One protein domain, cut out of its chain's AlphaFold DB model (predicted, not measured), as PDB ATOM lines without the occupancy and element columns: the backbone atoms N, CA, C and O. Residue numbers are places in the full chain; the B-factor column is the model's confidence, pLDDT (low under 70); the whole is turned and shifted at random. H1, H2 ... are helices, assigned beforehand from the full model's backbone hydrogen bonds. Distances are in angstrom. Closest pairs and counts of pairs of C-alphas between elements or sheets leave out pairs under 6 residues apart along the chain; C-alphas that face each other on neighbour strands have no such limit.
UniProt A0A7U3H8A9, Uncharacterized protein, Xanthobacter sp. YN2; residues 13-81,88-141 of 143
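This is residues 13 to 81 and 88 to 141 of the 143 residues of an uncharacterized protein of Xanthobacter sp. YN2 (UniProt A0A7U3H8A9). Three long helices, H2, H3 and H5, run lengthwise in a rod, H3 touching both others; H4 crosses H5, and residues 88 to 99 stick out. The printed part has 123 residues with five named helices, H1 to H5, all helix. It is loose, radius of gyration of the C-alphas 19.6 A, spanning 70 by 27 by 17 A.

H2, residues 20 to 41, and H3, residues 44 to 69, form a hairpin at a shallow tilt of 5 degrees; closest C-alphas Leu 38 and Val 46, 6.2 A. H5, residues 90 to 139, touches H3, closest C-alphas Gly 58 and Gly 118, 4.0 A. H4, residues 71 to 78, touches H5 about perpendicular, 89 degrees. O i to N i+4 pairs are within hydrogen-bond range throughout H1, residues 13 to 17, H2 and H4, 20 of 22 in H3, 41 of 46 in H5.

H1 begins at C-alpha 13 (102.506, 146.732, 115.598); H5, 65.4 A long, ends at C-alpha 139 (117.940, 142.445, 152.624).

Residues 82 to 87 are not printed, a 12.9 A gap between C-alphas 81 and 88. Residues 88 to 111 are among those under pLDDT 70.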
ATOM      1  N   TRP A  13     101.505 147.285 114.679       66.50
ATOM      2  CA  TRP A  13     102.506 146.732 115.598       66.50
ATOM      3  C   TRP A  13     103.835 147.500 115.547       66.50
ATOM      4  O   TRP A  13     104.460 147.731 116.580       66.50
ATOM      5  N   ARG A  14     104.236 147.985 114.367       66.56
ATOM      6  CA  ARG A  14     105.458 148.773 114.185       66.56
ATOM      7  C   ARG A  14     105.299 150.160 114.807       66.56
ATOM      8  O   ARG A  14     106.217 150.640 115.458       66.56
ATOM      9  N   ARG A  15     104.120 150.778 114.682       66.19
ATOM     10  CA  ARG A  15     103.806 152.075 115.313       66.19
ATOM     11  C   ARG A  15     103.786 151.984 116.840       66.19
ATOM     12  O   ARG A  15     104.310 152.872 117.505       66.19
ATOM     13  N   LEU A  16     103.232 150.900 117.383       63.69
ATOM     14  CA  LEU A  16     103.177 150.648 118.825       63.69
ATOM     15  C   LEU A  16     104.572 150.405 119.418       63.69
ATOM     16  O   LEU A  16     104.918 151.041 120.409       63.69
ATOM     17  N   LEU A  17     105.405 149.579 118.773       63.12
ATOM     18  CA  LEU A  17     106.796 149.342 119.195       63.12
ATOM     19  C   LEU A  17     107.679 150.593 119.089       63.12
ATOM     20  O   LEU A  17     108.671 150.729 119.802       63.12
ATOM     21  N   ILE A  18     107.321 151.523 118.203       65.19
ATOM     22  CA  ILE A  18     108.037 152.787 118.017       65.19
ATOM     23  C   ILE A  18     107.513 153.877 118.965       65.19
ATOM     24  O   ILE A  18     108.139 154.927 119.039       65.19
ATOM     25  N   SER A  19     106.446 153.674 119.746       70.50
ATOM     26  CA  SER A  19     105.961 154.699 120.682       70.50
ATOM     27  C   SER A  19     106.766 154.700 121.992       70.50
ATOM     28  O   SER A  19     106.828 153.669 122.667       70.50
ATOM     29  N   PRO A  20     107.351 155.843 122.410       66.31
ATOM     30  CA  PRO A  20     108.160 155.905 123.629       66.31
ATOM     31  C   PRO A  20     107.304 155.641 124.868       66.31
ATOM     32  O   PRO A  20     107.755 154.990 125.803       66.31
ATOM     33  N   VAL A  21     106.046 156.090 124.840       76.62
ATOM     34  CA  VAL A  21     105.081 155.916 125.929       76.62
ATOM     35  C   VAL A  21     104.748 154.442 126.138       76.62
ATOM     36  O   VAL A  21     104.671 153.995 127.275       76.62
ATOM     37  N   VAL A  22     104.593 153.671 125.055       75.25
ATOM     38  CA  VAL A  22     104.278 152.237 125.147       75.25
ATOM     39  C   VAL A  22     105.465 151.467 125.715       75.25
ATOM     40  O   VAL A  22     105.282 150.668 126.623       75.25
ATOM     41  N   VAL A  23     106.685 151.739 125.242       71.06
ATOM     42  CA  VAL A  23     107.895 151.068 125.746       71.06
ATOM     43  C   VAL A  23     108.125 151.381 127.226       71.06
ATOM     44  O   VAL A  23     108.357 150.464 128.011       71.06
ATOM     45  N   TRP A  24     107.991 152.649 127.627       75.19
ATOM     46  CA  TRP A  24     108.079 153.041 129.035       75.19
ATOM     47  C   TRP A  24     106.962 152.432 129.881       75.19
ATOM     48  O   TRP A  24     107.235 151.915 130.959       75.19
ATOM     49  N   GLY A  25     105.722 152.443 129.388       81.00
ATOM     50  CA  GLY A  25     104.580 151.844 130.075       81.00
ATOM     51  C   GLY A  25     104.757 150.342 130.289       81.00
ATOM     52  O   GLY A  25     104.542 149.854 131.396       81.00
ATOM     53  N   VAL A  26     105.230 149.618 129.269       79.12
ATOM     54  CA  VAL A  26     105.570 148.192 129.376       79.12
ATOM     55  C   VAL A  26     106.702 147.986 130.378       79.12
ATOM     56  O   VAL A  26     106.596 147.104 131.225       79.12
ATOM     57  N   TRP A  27     107.755 148.806 130.342       75.69
ATOM     58  CA  TRP A  27     108.860 148.678 131.291       75.69
ATOM     59  C   TRP A  27     108.408 148.887 132.740       75.69
ATOM     60  O   TRP A  27     108.720 148.068 133.600       75.69
ATOM     61  N   VAL A  28     107.613 149.928 133.005       80.62
ATOM     62  CA  VAL A  28     107.053 150.206 134.336       80.62
ATOM     63  C   VAL A  28     106.117 149.085 134.787       80.62
ATOM     64  O   VAL A  28     106.219 148.631 135.923       80.62
ATOM     65  N   ALA A  29     105.243 148.590 133.907       82.06
ATOM     66  CA  ALA A  29     104.352 147.479 134.231       82.06
ATOM     67  C   ALA A  29     105.135 146.207 134.592       82.06
ATOM     68  O   ALA A  29     104.820 145.548 135.582       82.06
ATOM     69  N   VAL A  30     106.192 145.885 133.837       80.38
ATOM     70  CA  VAL A  30     107.035 144.719 134.127       80.38
ATOM     71  C   VAL A  30     107.856 144.916 135.402       80.38
ATOM     72  O   VAL A  30     108.003 143.960 136.163       80.38
ATOM     73  N   LEU A  31     108.344 146.131 135.671       78.62
ATOM     74  CA  LEU A  31     109.011 146.482 136.928       78.62
ATOM     75  C   LEU A  31     108.074 146.264 138.123       78.62
ATOM     76  O   LEU A  31     108.459 145.597 139.077       78.62
ATOM     77  N   ILE A  32     106.835 146.764 138.060       81.06
ATOM     78  CA  ILE A  32     105.838 146.581 139.124       81.06
ATOM     79  C   ILE A  32     105.537 145.095 139.326       81.06
ATOM     80  O   ILE A  32     105.542 144.622 140.461       81.06
ATOM     81  N   ALA A  33     105.330 144.342 138.243       81.06
ATOM     82  CA  ALA A  33     105.080 142.907 138.319       81.06
ATOM     83  C   ALA A  33     106.257 142.142 138.952       81.06
ATOM     84  O   ALA A  33     106.033 141.253 139.771       81.06
ATOM     85  N   HIS A  34     107.504 142.502 138.627       71.44
ATOM     86  CA  HIS A  34     108.689 141.871 139.215       71.44
ATOM     87  C   HIS A  34     108.908 142.258 140.675       71.44
ATOM     88  O   HIS A  34     109.263 141.393 141.467       71.44
ATOM     89  N   LEU A  35     108.681 143.520 141.050       72.38
ATOM     90  CA  LEU A  35     108.758 143.952 142.447       72.38
ATOM     91  C   LEU A  35     107.685 143.262 143.290       72.38
ATOM     92  O   LEU A  35     107.985 142.762 144.368       72.38
ATOM     93  N   TRP A  36     106.456 143.167 142.774       78.75
ATOM     94  CA  TRP A  36     105.387 142.405 143.415       78.75
ATOM     95  C   TRP A  36     105.773 140.934 143.583       78.75
ATOM     96  O   TRP A  36     105.662 140.386 144.677       78.75
ATOM     97  N   TRP A  37     106.284 140.303 142.521       77.19
ATOM     98  CA  TRP A  37     106.744 138.917 142.573       77.19
ATOM     99  C   TRP A  37     107.869 138.732 143.592       77.19
ATOM    100  O   TRP A  37     107.840 137.774 144.356       77.19
ATOM    101  N   LEU A  38     108.841 139.642 143.641       70.06
ATOM    102  CA  LEU A  38     109.936 139.599 144.605       70.06
ATOM    103  C   LEU A  38     109.421 139.674 146.047       70.06
ATOM    104  O   LEU A  38     109.839 138.874 146.878       70.06
ATOM    105  N   CYS A  39     108.484 140.586 146.327       75.19
ATOM    106  CA  CYS A  39     107.867 140.711 147.647       75.19
ATOM    107  C   CYS A  39     107.106 139.445 148.064       75.19
ATOM    108  O   CYS A  39     107.078 139.118 149.246       75.19
ATOM    109  N   VAL A  40     106.489 138.735 147.112       78.81
ATOM    110  CA  VAL A  40     105.703 137.522 147.388       78.81
ATOM    111  C   VAL A  40     106.582 136.273 147.489       78.81
ATOM    112  O   VAL A  40     106.395 135.466 148.394       78.81
ATOM    113  N   ALA A  41     107.521 136.087 146.562       77.12
ATOM    114  CA  ALA A  41     108.334 134.878 146.477       77.12
ATOM    115  C   ALA A  41     109.547 134.901 147.416       77.12
ATOM    116  O   ALA A  41     110.031 133.836 147.785       77.12
ATOM    117  N   MET A  42     110.058 136.093 147.765       70.12
ATOM    118  CA  MET A  42     111.318 136.285 148.502       70.12
ATOM    119  C   MET A  42     112.487 135.445 147.947       70.12
ATOM    120  O   MET A  42     113.374 135.022 148.682       70.12
ATOM    121  N   ASP A  43     112.483 135.200 146.634       75.69
ATOM    122  CA  ASP A  43     113.496 134.408 145.939       75.69
ATOM    123  C   ASP A  43     114.489 135.348 145.230       75.69
ATOM    124  O   ASP A  43     114.097 136.089 144.316       75.69
ATOM    125  N   PRO A  44     115.778 135.330 145.605       71.00
ATOM    126  CA  PRO A  44     116.786 136.196 145.007       71.00
ATOM    127  C   PRO A  44     117.030 135.916 143.511       71.00
ATOM    128  O   PRO A  44     117.450 136.818 142.779       71.00
ATOM    129  N   VAL A  45     116.679 134.727 143.004       77.56
ATOM    130  CA  VAL A  45     116.752 134.398 141.568       77.56
ATOM    131  C   VAL A  45     115.843 135.315 140.737       77.56
ATOM    132  O   VAL A  45     116.148 135.628 139.581       77.56
ATOM    133  N   VAL A  46     114.746 135.804 141.320       75.94
ATOM    134  CA  VAL A  46     113.817 136.740 140.667       75.94
ATOM    135  C   VAL A  46     114.505 138.076 140.378       75.94
ATOM    136  O   VAL A  46     114.332 138.634 139.293       75.94
ATOM    137  N   VAL A  47     115.348 138.557 141.299       71.12
ATOM    138  CA  VAL A  47     116.125 139.797 141.123       71.12
ATOM    139  C   VAL A  47     117.123 139.648 139.981       71.12
ATOM    140  O   VAL A  47     117.258 140.536 139.139       71.12
ATOM    141  N   GLN A  48     117.772 138.490 139.896       75.56
ATOM    142  CA  GLN A  48     118.751 138.217 138.853       75.56
ATOM    143  C   GLN A  48     118.112 138.207 137.453       75.56
ATOM    144  O   GLN A  48     118.590 138.867 136.522       75.56
ATOM    145  N   ARG A  49     116.963 137.527 137.320       78.88
ATOM    146  CA  ARG A  49     116.164 137.489 136.081       78.88
ATOM    147  C   ARG A  49     115.647 138.871 135.685       78.88
ATOM    148  O   ARG A  49     115.659 139.208 134.499       78.88
ATOM    149  N   PHE A  50     115.265 139.695 136.661       79.56
ATOM    150  CA  PHE A  50     114.870 141.081 136.425       79.56
ATOM    151  C   PHE A  50     116.020 141.927 135.850       79.56
ATOM    152  O   PHE A  50     115.825 142.700 134.905       79.56
ATOM    153  N   GLY A  51     117.239 141.740 136.363       79.69
ATOM    154  CA  GLY A  51     118.441 142.366 135.814       79.69
ATOM    155  C   GLY A  51     118.658 142.011 134.338       79.69
ATOM    156  O   GLY A  51     118.805 142.905 133.504       79.69
ATOM    157  N   ALA A  52     118.584 140.721 133.989       81.00
ATOM    158  CA  ALA A  52     118.702 140.259 132.602       81.00
ATOM    159  C   ALA A  52     117.630 140.865 131.678       81.00
ATOM    160  O   ALA A  52     117.934 141.312 130.571       81.00
ATOM    161  N   PHE A  53     116.384 140.945 132.147       81.75
ATOM    162  CA  PHE A  53     115.291 141.561 131.396       81.75
ATOM    163  C   PHE A  53     115.517 143.063 131.153       81.75
ATOM    164  O   PHE A  53     115.289 143.569 130.052       81.75
ATOM    165  N   THR A  54     116.039 143.770 132.156       81.06
ATOM    166  CA  THR A  54     116.343 145.205 132.065       81.06
ATOM    167  C   THR A  54     117.438 145.485 131.028       81.06
ATOM    168  O   THR A  54     117.330 146.455 130.277       81.06
ATOM    169  N   ILE A  55     118.436 144.599 130.906       83.31
ATOM    170  CA  ILE A  55     119.460 144.674 129.851       83.31
ATOM    171  C   ILE A  55     118.816 144.578 128.464       83.31
ATOM    172  O   ILE A  55     119.097 145.410 127.602       83.31
ATOM    173  N   ILE A  56     117.932 143.599 128.249       82.69
ATOM    174  CA  ILE A  56     117.268 143.395 126.952       82.69
ATOM    175  C   ILE A  56     116.473 144.643 126.554       82.69
ATOM    176  O   ILE A  56     116.576 145.104 125.416       82.69
ATOM    177  N   ILE A  57     115.730 145.240 127.489       80.62
ATOM    178  CA  ILE A  57     114.984 146.473 127.207       80.62
ATOM    179  C   ILE A  57     115.919 147.651 126.938       80.62
ATOM    180  O   ILE A  57     115.672 148.405 125.997       80.62
ATOM    181  N   GLY A  58     117.010 147.790 127.692       78.88
ATOM    182  CA  GLY A  58     118.010 148.825 127.440       78.88
ATOM    183  C   GLY A  58     118.603 148.734 126.027       78.88
ATOM    184  O   GLY A  58     118.709 149.749 125.336       78.88
ATOM    185  N   ILE A  59     118.893 147.515 125.553       82.56
ATOM    186  CA  ILE A  59     119.349 147.262 124.177       82.56
ATOM    187  C   ILE A  59     118.269 147.659 123.163       82.56
ATOM    188  O   ILE A  59     118.567 148.360 122.196       82.56
ATOM    189  N   LEU A  60     117.012 147.262 123.384       81.25
ATOM    190  CA  LEU A  60     115.902 147.612 122.493       81.25
ATOM    191  C   LEU A  60     115.675 149.130 122.423       81.25
ATOM    192  O   LEU A  60     115.466 149.664 121.333       81.25
ATOM    193  N   MET A  61     115.772 149.840 123.550       78.12
ATOM    194  CA  MET A  61     115.687 151.303 123.579       78.12
ATOM    195  C   MET A  61     116.857 151.960 122.845       78.12
ATOM    196  O   MET A  61     116.631 152.881 122.064       78.12
ATOM    197  N   ALA A  62     118.085 151.460 123.014       78.19
ATOM    198  CA  ALA A  62     119.250 151.969 122.288       78.19
ATOM    199  C   ALA A  62     119.185 151.687 120.772       78.19
ATOM    200  O   ALA A  62     119.702 152.470 119.971       78.19
ATOM    201  N   ALA A  63     118.537 150.589 120.368       77.44
ATOM    202  CA  ALA A  63     118.335 150.207 118.970       77.44
ATOM    203  C   ALA A  63     117.164 150.950 118.296       77.44
ATOM    204  O   ALA A  63     117.115 151.056 117.068       77.44
ATOM    205  N   ARG A  64     116.226 151.506 119.069       75.12
ATOM    206  CA  ARG A  64     115.003 152.150 118.563       75.12
ATOM    207  C   ARG A  64     115.235 153.288 117.556       75.12
ATOM    208  O   ARG A  64     114.534 153.287 116.538       75.12
ATOM    209  N   PRO A  65     116.235 154.180 117.710       70.06
ATOM    210  CA  PRO A  65     116.520 155.183 116.690       70.06
ATOM    211  C   PRO A  65     116.878 154.564 115.333       70.06
ATOM    212  O   PRO A  65     116.464 155.078 114.294       70.06
ATOM    213  N   TYR A  66     117.605 153.439 115.336       71.06
ATOM    214  CA  TYR A  66     117.994 152.719 114.119       71.06
ATOM    215  C   TYR A  66     116.784 152.093 113.420       71.06
ATOM    216  O   TYR A  66     116.705 152.121 112.194       71.06
ATOM    217  N   LEU A  67     115.815 151.585 114.190       72.56
ATOM    218  CA  LEU A  67     114.575 151.010 113.661       72.56
ATOM    219  C   LEU A  67     113.604 152.071 113.118       72.56
ATOM    220  O   LEU A  67     112.887 151.792 112.154       72.56
ATOM    221  N   ARG A  68     113.568 153.269 113.730       69.44
ATOM    222  CA  ARG A  68     112.670 154.375 113.345       69.44
ATOM    223  C   ARG A  68     113.179 155.145 112.131       69.44
ATOM    224  O   ARG A  68     112.421 155.378 111.197       69.44
ATOM    225  N   ASN A  69     114.446 155.551 112.158       66.50
ATOM    226  CA  ASN A  69     114.998 156.488 111.177       66.50
ATOM    227  C   ASN A  69     115.893 155.800 110.130       66.50
ATOM    228  O   ASN A  69     116.292 156.437 109.157       66.50
ATOM    229  N   GLY A  70     116.194 154.510 110.311       68.06
ATOM    230  CA  GLY A  70     117.157 153.772 109.501       68.06
ATOM    231  C   GLY A  70     118.609 154.030 109.936       68.06
ATOM    232  O   GLY A  70     118.929 155.096 110.474       68.06
ATOM    233  N   PRO A  71     119.522 153.069 109.711       67.06
ATOM    234  CA  PRO A  71     120.905 153.163 110.178       67.06
ATOM    235  C   PRO A  71     121.678 154.324 109.543       67.06
ATOM    236  O   PRO A  71     122.487 154.955 110.225       67.06
ATOM    237  N   GLU A  72     121.400 154.666 108.284       65.62
ATOM    238  CA  GLU A  72     122.062 155.767 107.574       65.62
ATOM    239  C   GLU A  72     121.754 157.139 108.183       65.62
ATOM    240  O   GLU A  72     122.668 157.922 108.421       65.62
ATOM    241  N   LYS A  73     120.488 157.434 108.509       63.09
ATOM    242  CA  LYS A  73     120.125 158.729 109.109       63.09
ATOM    243  C   LYS A  73     120.670 158.872 110.528       63.09
ATOM    244  O   LYS A  73     121.119 159.949 110.908       63.09
ATOM    245  N   VAL A  74     120.681 157.786 111.305       62.28
ATOM    246  CA  VAL A  74     121.218 157.787 112.678       62.28
ATOM    247  C   VAL A  74     122.736 157.955 112.684       62.28
ATOM    248  O   VAL A  74     123.265 158.700 113.504       62.28
ATOM    249  N   THR A  75     123.450 157.290 111.773       64.81
ATOM    250  CA  THR A  75     124.910 157.437 111.647       64.81
ATOM    251  C   THR A  75     125.301 158.816 111.124       64.81
ATOM    252  O   THR A  75     126.234 159.408 111.654       64.81
ATOM    253  N   GLN A  76     124.557 159.376 110.167       63.31
ATOM    254  CA  GLN A  76     124.771 160.748 109.687       63.31
ATOM    255  C   GLN A  76     124.452 161.807 110.748       63.31
ATOM    256  O   GLN A  76     125.137 162.822 110.816       63.31
ATOM    257  N   ALA A  77     123.455 161.571 111.605       61.75
ATOM    258  CA  ALA A  77     123.165 162.447 112.738       61.75
ATOM    259  C   ALA A  77     124.232 162.350 113.843       61.75
ATOM    260  O   ALA A  77     124.487 163.341 114.522       61.75
ATOM    261  N   ALA A  78     124.848 161.176 114.026       59.22
ATOM    262  CA  ALA A  78     125.861 160.929 115.052       59.22
ATOM    263  C   ALA A  78     127.288 161.331 114.632       59.22
ATOM    264  O   ALA A  78     128.104 161.642 115.496       59.22
ATOM    265  N   ILE A  79     127.602 161.316 113.331       58.09
ATOM    266  CA  ILE A  79     128.911 161.690 112.786       58.09
ATOM    267  C   ILE A  79     128.763 163.038 112.073       58.09
ATOM    268  O   ILE A  79     128.233 163.071 110.960       58.09
ATOM    269  N   PRO A  80     129.240 164.155 112.654       53.56
ATOM    270  CA  PRO A  80     129.272 165.422 111.938       53.56
ATOM    271  C   PRO A  80     130.190 165.266 110.720       53.56
ATOM    272  O   PRO A  80     131.407 165.154 110.857       53.56
ATOM    273  N   ARG A  81     129.617 165.205 109.510       58.00
ATOM    274  CA  ARG A  81     130.420 165.193 108.281       58.00
ATOM    275  C   ARG A  81     131.122 166.550 108.157       58.00
ATOM    276  O   ARG A  81     130.421 167.564 108.113       58.00
ATOM    277  N   VAL A  88     129.005 166.714  96.082       53.00
ATOM    278  CA  VAL A  88     127.574 166.637  95.758       53.00
ATOM    279  C   VAL A  88     127.199 167.920  95.000       53.00
ATOM    280  O   VAL A  88     127.766 168.984  95.257       53.00
ATOM    281  N   LYS A  89     126.305 167.839  94.007       52.41
ATOM    282  CA  LYS A  89     125.863 169.011  93.230       52.41
ATOM    283  C   LYS A  89     125.236 170.053  94.168       52.41
ATOM    284  O   LYS A  89     124.400 169.718  95.003       52.41
ATOM    285  N   SER A  90     125.661 171.309  94.042       55.06
ATOM    286  CA  SER A  90     125.382 172.408  94.982       55.06
ATOM    287  C   SER A  90     123.897 172.715  95.196       55.06
ATOM    288  O   SER A  90     123.526 173.166  96.279       55.06
ATOM    289  N   GLU A  91     123.055 172.446  94.201       53.16
ATOM    290  CA  GLU A  91     121.617 172.743  94.242       53.16
ATOM    291  C   GLU A  91     120.831 171.750  95.117       53.16
ATOM    292  O   GLU A  91     119.959 172.168  95.877       53.16
ATOM    293  N   ASP A  92     121.220 170.470  95.142       53.81
ATOM    294  CA  ASP A  92     120.621 169.470  96.041       53.81
ATOM    295  C   ASP A  92     121.170 169.576  97.473       53.81
ATOM    296  O   ASP A  92     120.463 169.297  98.444       53.81
ATOM    297  N   ILE A  93     122.422 170.036  97.638       53.91
ATOM    298  CA  ILE A  93     123.032 170.246  98.962       53.91
ATOM    299  C   ILE A  93     122.283 171.320  99.747       53.91
ATOM    300  O   ILE A  93     122.151 171.170 100.957       53.91
ATOM    301  N   ALA A  94     121.833 172.405  99.112       56.12
ATOM    302  CA  ALA A  94     121.186 173.510  99.816       56.12
ATOM    303  C   ALA A  94     119.840 173.080 100.418       56.12
ATOM    304  O   ALA A  94     119.630 173.238 101.619       56.12
ATOM    305  N   LEU A  95     118.987 172.431  99.619       57.97
ATOM    306  CA  LEU A  95     117.705 171.875 100.066       57.97
ATOM    307  C   LEU A  95     117.886 170.753 101.098       57.97
ATOM    308  O   LEU A  95     117.153 170.691 102.087       57.97
ATOM    309  N   TYR A  96     118.889 169.888 100.911       56.12
ATOM    310  CA  TYR A  96     119.217 168.837 101.872       56.12
ATOM    311  C   TYR A  96     119.780 169.410 103.180       56.12
ATOM    312  O   TYR A  96     119.367 168.989 104.255       56.12
ATOM    313  N   ARG A  97     120.668 170.413 103.123       56.47
ATOM    314  CA  ARG A  97     121.200 171.112 104.305       56.47
ATOM    315  C   ARG A  97     120.121 171.866 105.047       56.47
ATOM    316  O   ARG A  97     120.168 171.862 106.264       56.47
ATOM    317  N   GLU A  98     119.179 172.503 104.365       55.28
ATOM    318  CA  GLU A  98     118.116 173.250 105.034       55.28
ATOM    319  C   GLU A  98     117.132 172.305 105.739       55.28
ATOM    320  O   GLU A  98     116.740 172.550 106.883       55.28
ATOM    321  N   ARG A  99     116.805 171.167 105.109       56.62
ATOM    322  CA  ARG A  99     115.956 170.128 105.709       56.62
ATOM    323  C   ARG A  99     116.663 169.415 106.869       56.62
ATOM    324  O   ARG A  99     116.082 169.267 107.939       56.62
ATOM    325  N   VAL A 100     117.943 169.069 106.709       52.88
ATOM    326  CA  VAL A 100     118.779 168.510 107.784       52.88
ATOM    327  C   VAL A 100     119.026 169.543 108.885       52.88
ATOM    328  O   VAL A 100     118.979 169.179 110.043       52.88
ATOM    329  N   ALA A 101     119.217 170.830 108.599       56.41
ATOM    330  CA  ALA A 101     119.409 171.854 109.632       56.41
ATOM    331  C   ALA A 101     118.146 172.084 110.477       56.41
ATOM    332  O   ALA A 101     118.264 172.389 111.664       56.41
ATOM    333  N   LYS A 102     116.951 171.908 109.894       58.47
ATOM    334  CA  LYS A 102     115.675 171.970 110.623       58.47
ATOM    335  C   LYS A 102     115.369 170.688 111.408       58.47
ATOM    336  O   LYS A 102     114.916 170.788 112.540       58.47
ATOM    337  N   GLU A 103     115.644 169.503 110.856       54.62
ATOM    338  CA  GLU A 103     115.294 168.211 111.485       54.62
ATOM    339  C   GLU A 103     116.408 167.609 112.367       54.62
ATOM    340  O   GLU A 103     116.128 166.888 113.326       54.62
ATOM    341  N   ALA A 104     117.685 167.900 112.093       56.75
ATOM    342  CA  ALA A 104     118.821 167.352 112.838       56.75
ATOM    343  C   ALA A 104     118.825 167.683 114.334       56.75
ATOM    344  O   ALA A 104     119.147 166.769 115.091       56.75
ATOM    345  N   PRO A 105     118.492 168.899 114.815       59.97
ATOM    346  CA  PRO A 105     118.585 169.172 116.246       59.97
ATOM    347  C   PRO A 105     117.563 168.370 117.063       59.97
ATOM    348  O   PRO A 105     117.876 167.962 118.179       59.97
ATOM    349  N   GLU A 106     116.371 168.099 116.524       61.09
ATOM    350  CA  GLU A 106     115.369 167.265 117.202       61.09
ATOM    351  C   GLU A 106     115.727 165.780 117.117       61.09
ATOM    352  O   GLU A 106     115.755 165.090 118.137       61.09
ATOM    353  N   VAL A 107     116.114 165.297 115.932       61.53
ATOM    354  CA  VAL A 107     116.517 163.895 115.743       61.53
ATOM    355  C   VAL A 107     117.773 163.562 116.554       61.53
ATOM    356  O   VAL A 107     117.843 162.491 117.152       61.53
ATOM    357  N   GLN A 108     118.755 164.465 116.637       64.25
ATOM    358  CA  GLN A 108     119.953 164.273 117.458       64.25
ATOM    359  C   GLN A 108     119.622 164.227 118.948       64.25
ATOM    360  O   GLN A 108     120.151 163.358 119.639       64.25
ATOM    361  N   LYS A 109     118.746 165.112 119.447       66.75
ATOM    362  CA  LYS A 109     118.318 165.107 120.856       66.75
ATOM    363  C   LYS A 109     117.584 163.818 121.219       66.75
ATOM    364  O   LYS A 109     117.929 163.210 122.230       66.75
ATOM    365  N   ASP A 110     116.655 163.370 120.375       66.56
ATOM    366  CA  ASP A 110     115.936 162.102 120.552       66.56
ATOM    367  C   ASP A 110     116.906 160.910 120.571       66.56
ATOM    368  O   ASP A 110     116.878 160.092 121.489       66.56
ATOM    369  N   VAL A 111     117.816 160.832 119.592       67.88
ATOM    370  CA  VAL A 111     118.807 159.746 119.491       67.88
ATOM    371  C   VAL A 111     119.733 159.728 120.711       67.88
ATOM    372  O   VAL A 111     120.021 158.655 121.243       67.88
ATOM    373  N   LEU A 112     120.205 160.893 121.167       71.12
ATOM    374  CA  LEU A 112     121.059 161.012 122.353       71.12
ATOM    375  C   LEU A 112     120.320 160.606 123.627       71.12
ATOM    376  O   LEU A 112     120.885 159.869 124.436       71.12
ATOM    377  N   ALA A 113     119.074 161.048 123.802       72.06
ATOM    378  CA  ALA A 113     118.260 160.692 124.957       72.06
ATOM    379  C   ALA A 113     117.966 159.184 124.993       72.06
ATOM    380  O   ALA A 113     118.165 158.544 126.026       72.06
ATOM    381  N   GLU A 114     117.568 158.594 123.863       75.25
ATOM    382  CA  GLU A 114     117.275 157.160 123.760       75.25
ATOM    383  C   GLU A 114     118.529 156.299 123.965       75.25
ATOM    384  O   GLU A 114     118.475 155.311 124.699       75.25
ATOM    385  N   ARG A 115     119.687 156.697 123.417       77.94
ATOM    386  CA  ARG A 115     120.959 155.999 123.669       77.94
ATOM    387  C   ARG A 115     121.420 156.127 125.111       77.94
ATOM    388  O   ARG A 115     121.822 155.127 125.696       77.94
ATOM    389  N   ARG A 116     121.373 157.329 125.693       78.12
ATOM    390  CA  ARG A 116     121.781 157.549 127.086       78.12
ATOM    391  C   ARG A 116     120.924 156.713 128.030       78.12
ATOM    392  O   ARG A 116     121.473 156.011 128.872       78.12
ATOM    393  N   ASN A 117     119.606 156.742 127.853       75.69
ATOM    394  CA  ASN A 117     118.686 155.953 128.667       75.69
ATOM    395  C   ASN A 117     118.885 154.450 128.444       75.69
ATOM    396  O   ASN A 117     118.972 153.709 129.417       75.69
ATOM    397  N   GLY A 118     119.053 154.004 127.193       78.56
ATOM    398  CA  GLY A 118     119.333 152.601 126.881       78.56
ATOM    399  C   GLY A 118     120.620 152.093 127.536       78.56
ATOM    400  O   GLY A 118     120.608 151.049 128.180       78.56
ATOM    401  N   VAL A 119     121.715 152.859 127.459       81.69
ATOM    402  CA  VAL A 119     122.995 152.516 128.108       81.69
ATOM    403  C   VAL A 119     122.867 152.497 129.631       81.69
ATOM    404  O   VAL A 119     123.381 151.580 130.268       81.69
ATOM    405  N   LEU A 120     122.154 153.462 130.223       80.75
ATOM    406  CA  LEU A 120     121.893 153.478 131.666       80.75
ATOM    407  C   LEU A 120     121.092 152.249 132.109       80.75
ATOM    408  O   LEU A 120     121.440 151.632 133.111       80.75
ATOM    409  N   MET A 121     120.066 151.857 131.350       81.06
ATOM    410  CA  MET A 121     119.280 150.655 131.635       81.06
ATOM    411  C   MET A 121     120.113 149.383 131.502       81.06
ATOM    412  O   MET A 121     120.019 148.516 132.364       81.06
ATOM    413  N   VAL A 122     120.965 149.281 130.477       85.12
ATOM    414  CA  VAL A 122     121.905 148.158 130.353       85.12
ATOM    415  C   VAL A 122     122.830 148.110 131.564       85.12
ATOM    416  O   VAL A 122     122.905 147.073 132.208       85.12
ATOM    417  N   GLY A 123     123.465 149.227 131.933       82.94
ATOM    418  CA  GLY A 123     124.362 149.285 133.089       82.94
ATOM    419  C   GLY A 123     123.670 148.902 134.399       82.94
ATOM    420  O   GLY A 123     124.178 148.070 135.149       82.94
ATOM    421  N   MET A 124     122.477 149.444 134.650       82.12
ATOM    422  CA  MET A 124     121.682 149.118 135.835       82.12
ATOM    423  C   MET A 124     121.253 147.647 135.838       82.12
ATOM    424  O   MET A 124     121.398 146.966 136.848       82.12
ATOM    425  N   GLY A 125     120.795 147.129 134.696       82.56
ATOM    426  CA  GLY A 125     120.443 145.723 134.534       82.56
ATOM    427  C   GLY A 125     121.635 144.790 134.750       82.56
ATOM    428  O   GLY A 125     121.485 143.765 135.408       82.56
ATOM    429  N   THR A 126     122.831 145.153 134.277       85.31
ATOM    430  CA  THR A 126     124.071 144.398 134.521       85.31
ATOM    431  C   THR A 126     124.440 144.379 136.000       85.31
ATOM    432  O   THR A 126     124.776 143.316 136.514       85.31
ATOM    433  N   LEU A 127     124.333 145.512 136.703       83.75
ATOM    434  CA  LEU A 127     124.578 145.568 138.147       83.75
ATOM    435  C   LEU A 127     123.584 144.697 138.920       83.75
ATOM    436  O   LEU A 127     123.993 143.908 139.766       83.75
ATOM    437  N   ILE A 128     122.295 144.788 138.593       82.31
ATOM    438  CA  ILE A 128     121.243 143.984 139.226       82.31
ATOM    439  C   ILE A 128     121.428 142.493 138.912       82.31
ATOM    440  O   ILE A 128     121.268 141.656 139.789       82.31
ATOM    441  N   ASN A 129     121.801 142.133 137.687       84.25
ATOM    442  CA  ASN A 129     122.027 140.737 137.307       84.25
ATOM    443  C   ASN A 129     123.286 140.152 137.982       84.25
ATOM    444  O   ASN A 129     123.291 139.008 138.426       84.25
ATOM    445  N   GLY A 130     124.355 140.946 138.098       80.81
ATOM    446  CA  GLY A 130     125.606 140.509 138.721       80.81
ATOM    447  C   GLY A 130     125.554 140.452 140.249       80.81
ATOM    448  O   GLY A 130     126.065 139.508 140.840       80.81
ATOM    449  N   TYR A 131     124.928 141.444 140.890       80.25
ATOM    450  CA  TYR A 131     124.960 141.628 142.349       80.25
ATOM    451  C   TYR A 131     123.596 141.482 143.034       80.25
ATOM    452  O   TYR A 131     123.519 141.535 144.261       80.25
ATOM    453  N   GLY A 132     122.513 141.298 142.277       73.94
ATOM    454  CA  GLY A 132     121.150 141.274 142.810       73.94
ATOM    455  C   GLY A 132     120.903 140.161 143.820       73.94
ATOM    456  O   GLY A 132     120.215 140.396 144.804       73.94
ATOM    457  N   ASP A 133     121.520 138.994 143.627       78.25
ATOM    458  CA  ASP A 133     121.441 137.878 144.576       78.25
ATOM    459  C   ASP A 133     122.059 138.243 145.937       78.25
ATOM    460  O   ASP A 133     121.449 138.024 146.981       78.25
ATOM    461  N   VAL A 134     123.227 138.893 145.936       79.56
ATOM    462  CA  VAL A 134     123.916 139.330 147.163       79.56
ATOM    463  C   VAL A 134     123.094 140.379 147.910       79.56
ATOM    464  O   VAL A 134     122.900 140.271 149.118       79.56
ATOM    465  N   VAL A 135     122.575 141.381 147.192       77.06
ATOM    466  CA  VAL A 135     121.751 142.446 147.787       77.06
ATOM    467  C   VAL A 135     120.432 141.888 148.323       77.06
ATOM    468  O   VAL A 135     120.016 142.251 149.420       77.06
ATOM    469  N   ALA A 136     119.788 140.982 147.584       76.12
ATOM    470  CA  ALA A 136     118.553 140.339 148.014       76.12
ATOM    471  C   ALA A 136     118.769 139.479 149.265       76.12
ATOM    472  O   ALA A 136     118.016 139.610 150.225       76.12
ATOM    473  N   LYS A 137     119.830 138.665 149.303       76.94
ATOM    474  CA  LYS A 137     120.184 137.869 150.486       76.94
ATOM    475  C   LYS A 137     120.488 138.741 151.703       76.94
ATOM    476  O   LYS A 137     120.033 138.417 152.796       76.94
ATOM    477  N   TRP A 138     121.193 139.861 151.520       79.81
ATOM    478  CA  TRP A 138     121.451 140.823 152.597       79.81
ATOM    479  C   TRP A 138     120.154 141.453 153.132       79.81
ATOM    480  O   TRP A 138     119.942 141.487 154.341       79.81
ATOM    481  N   LEU A 139     119.244 141.879 152.245       74.69
ATOM    482  CA  LEU A 139     117.940 142.445 152.624       74.69
ATOM    483  C   LEU A 139     117.021 141.433 153.321       74.69
ATOM    484  O   LEU A 139     116.237 141.814 154.186       74.69
ATOM    485  N   LEU A 140     117.118 140.156 152.952       75.62
ATOM    486  CA  LEU A 140     116.354 139.063 153.557       75.62
ATOM    487  C   LEU A 140     116.999 138.517 154.844       75.62
ATOM    488  O   LEU A 140     116.457 137.587 155.438       75.62
ATOM    489  N   GLY A 141     118.141 139.063 155.280       74.69
ATOM    490  CA  GLY A 141     118.854 138.605 156.478       74.69
ATOM    491  C   GLY A 141     119.430 137.190 156.354       74.69
ATOM    492  O   GLY A 141     119.551 136.488 157.352       74.69
TER     493      GLY A 141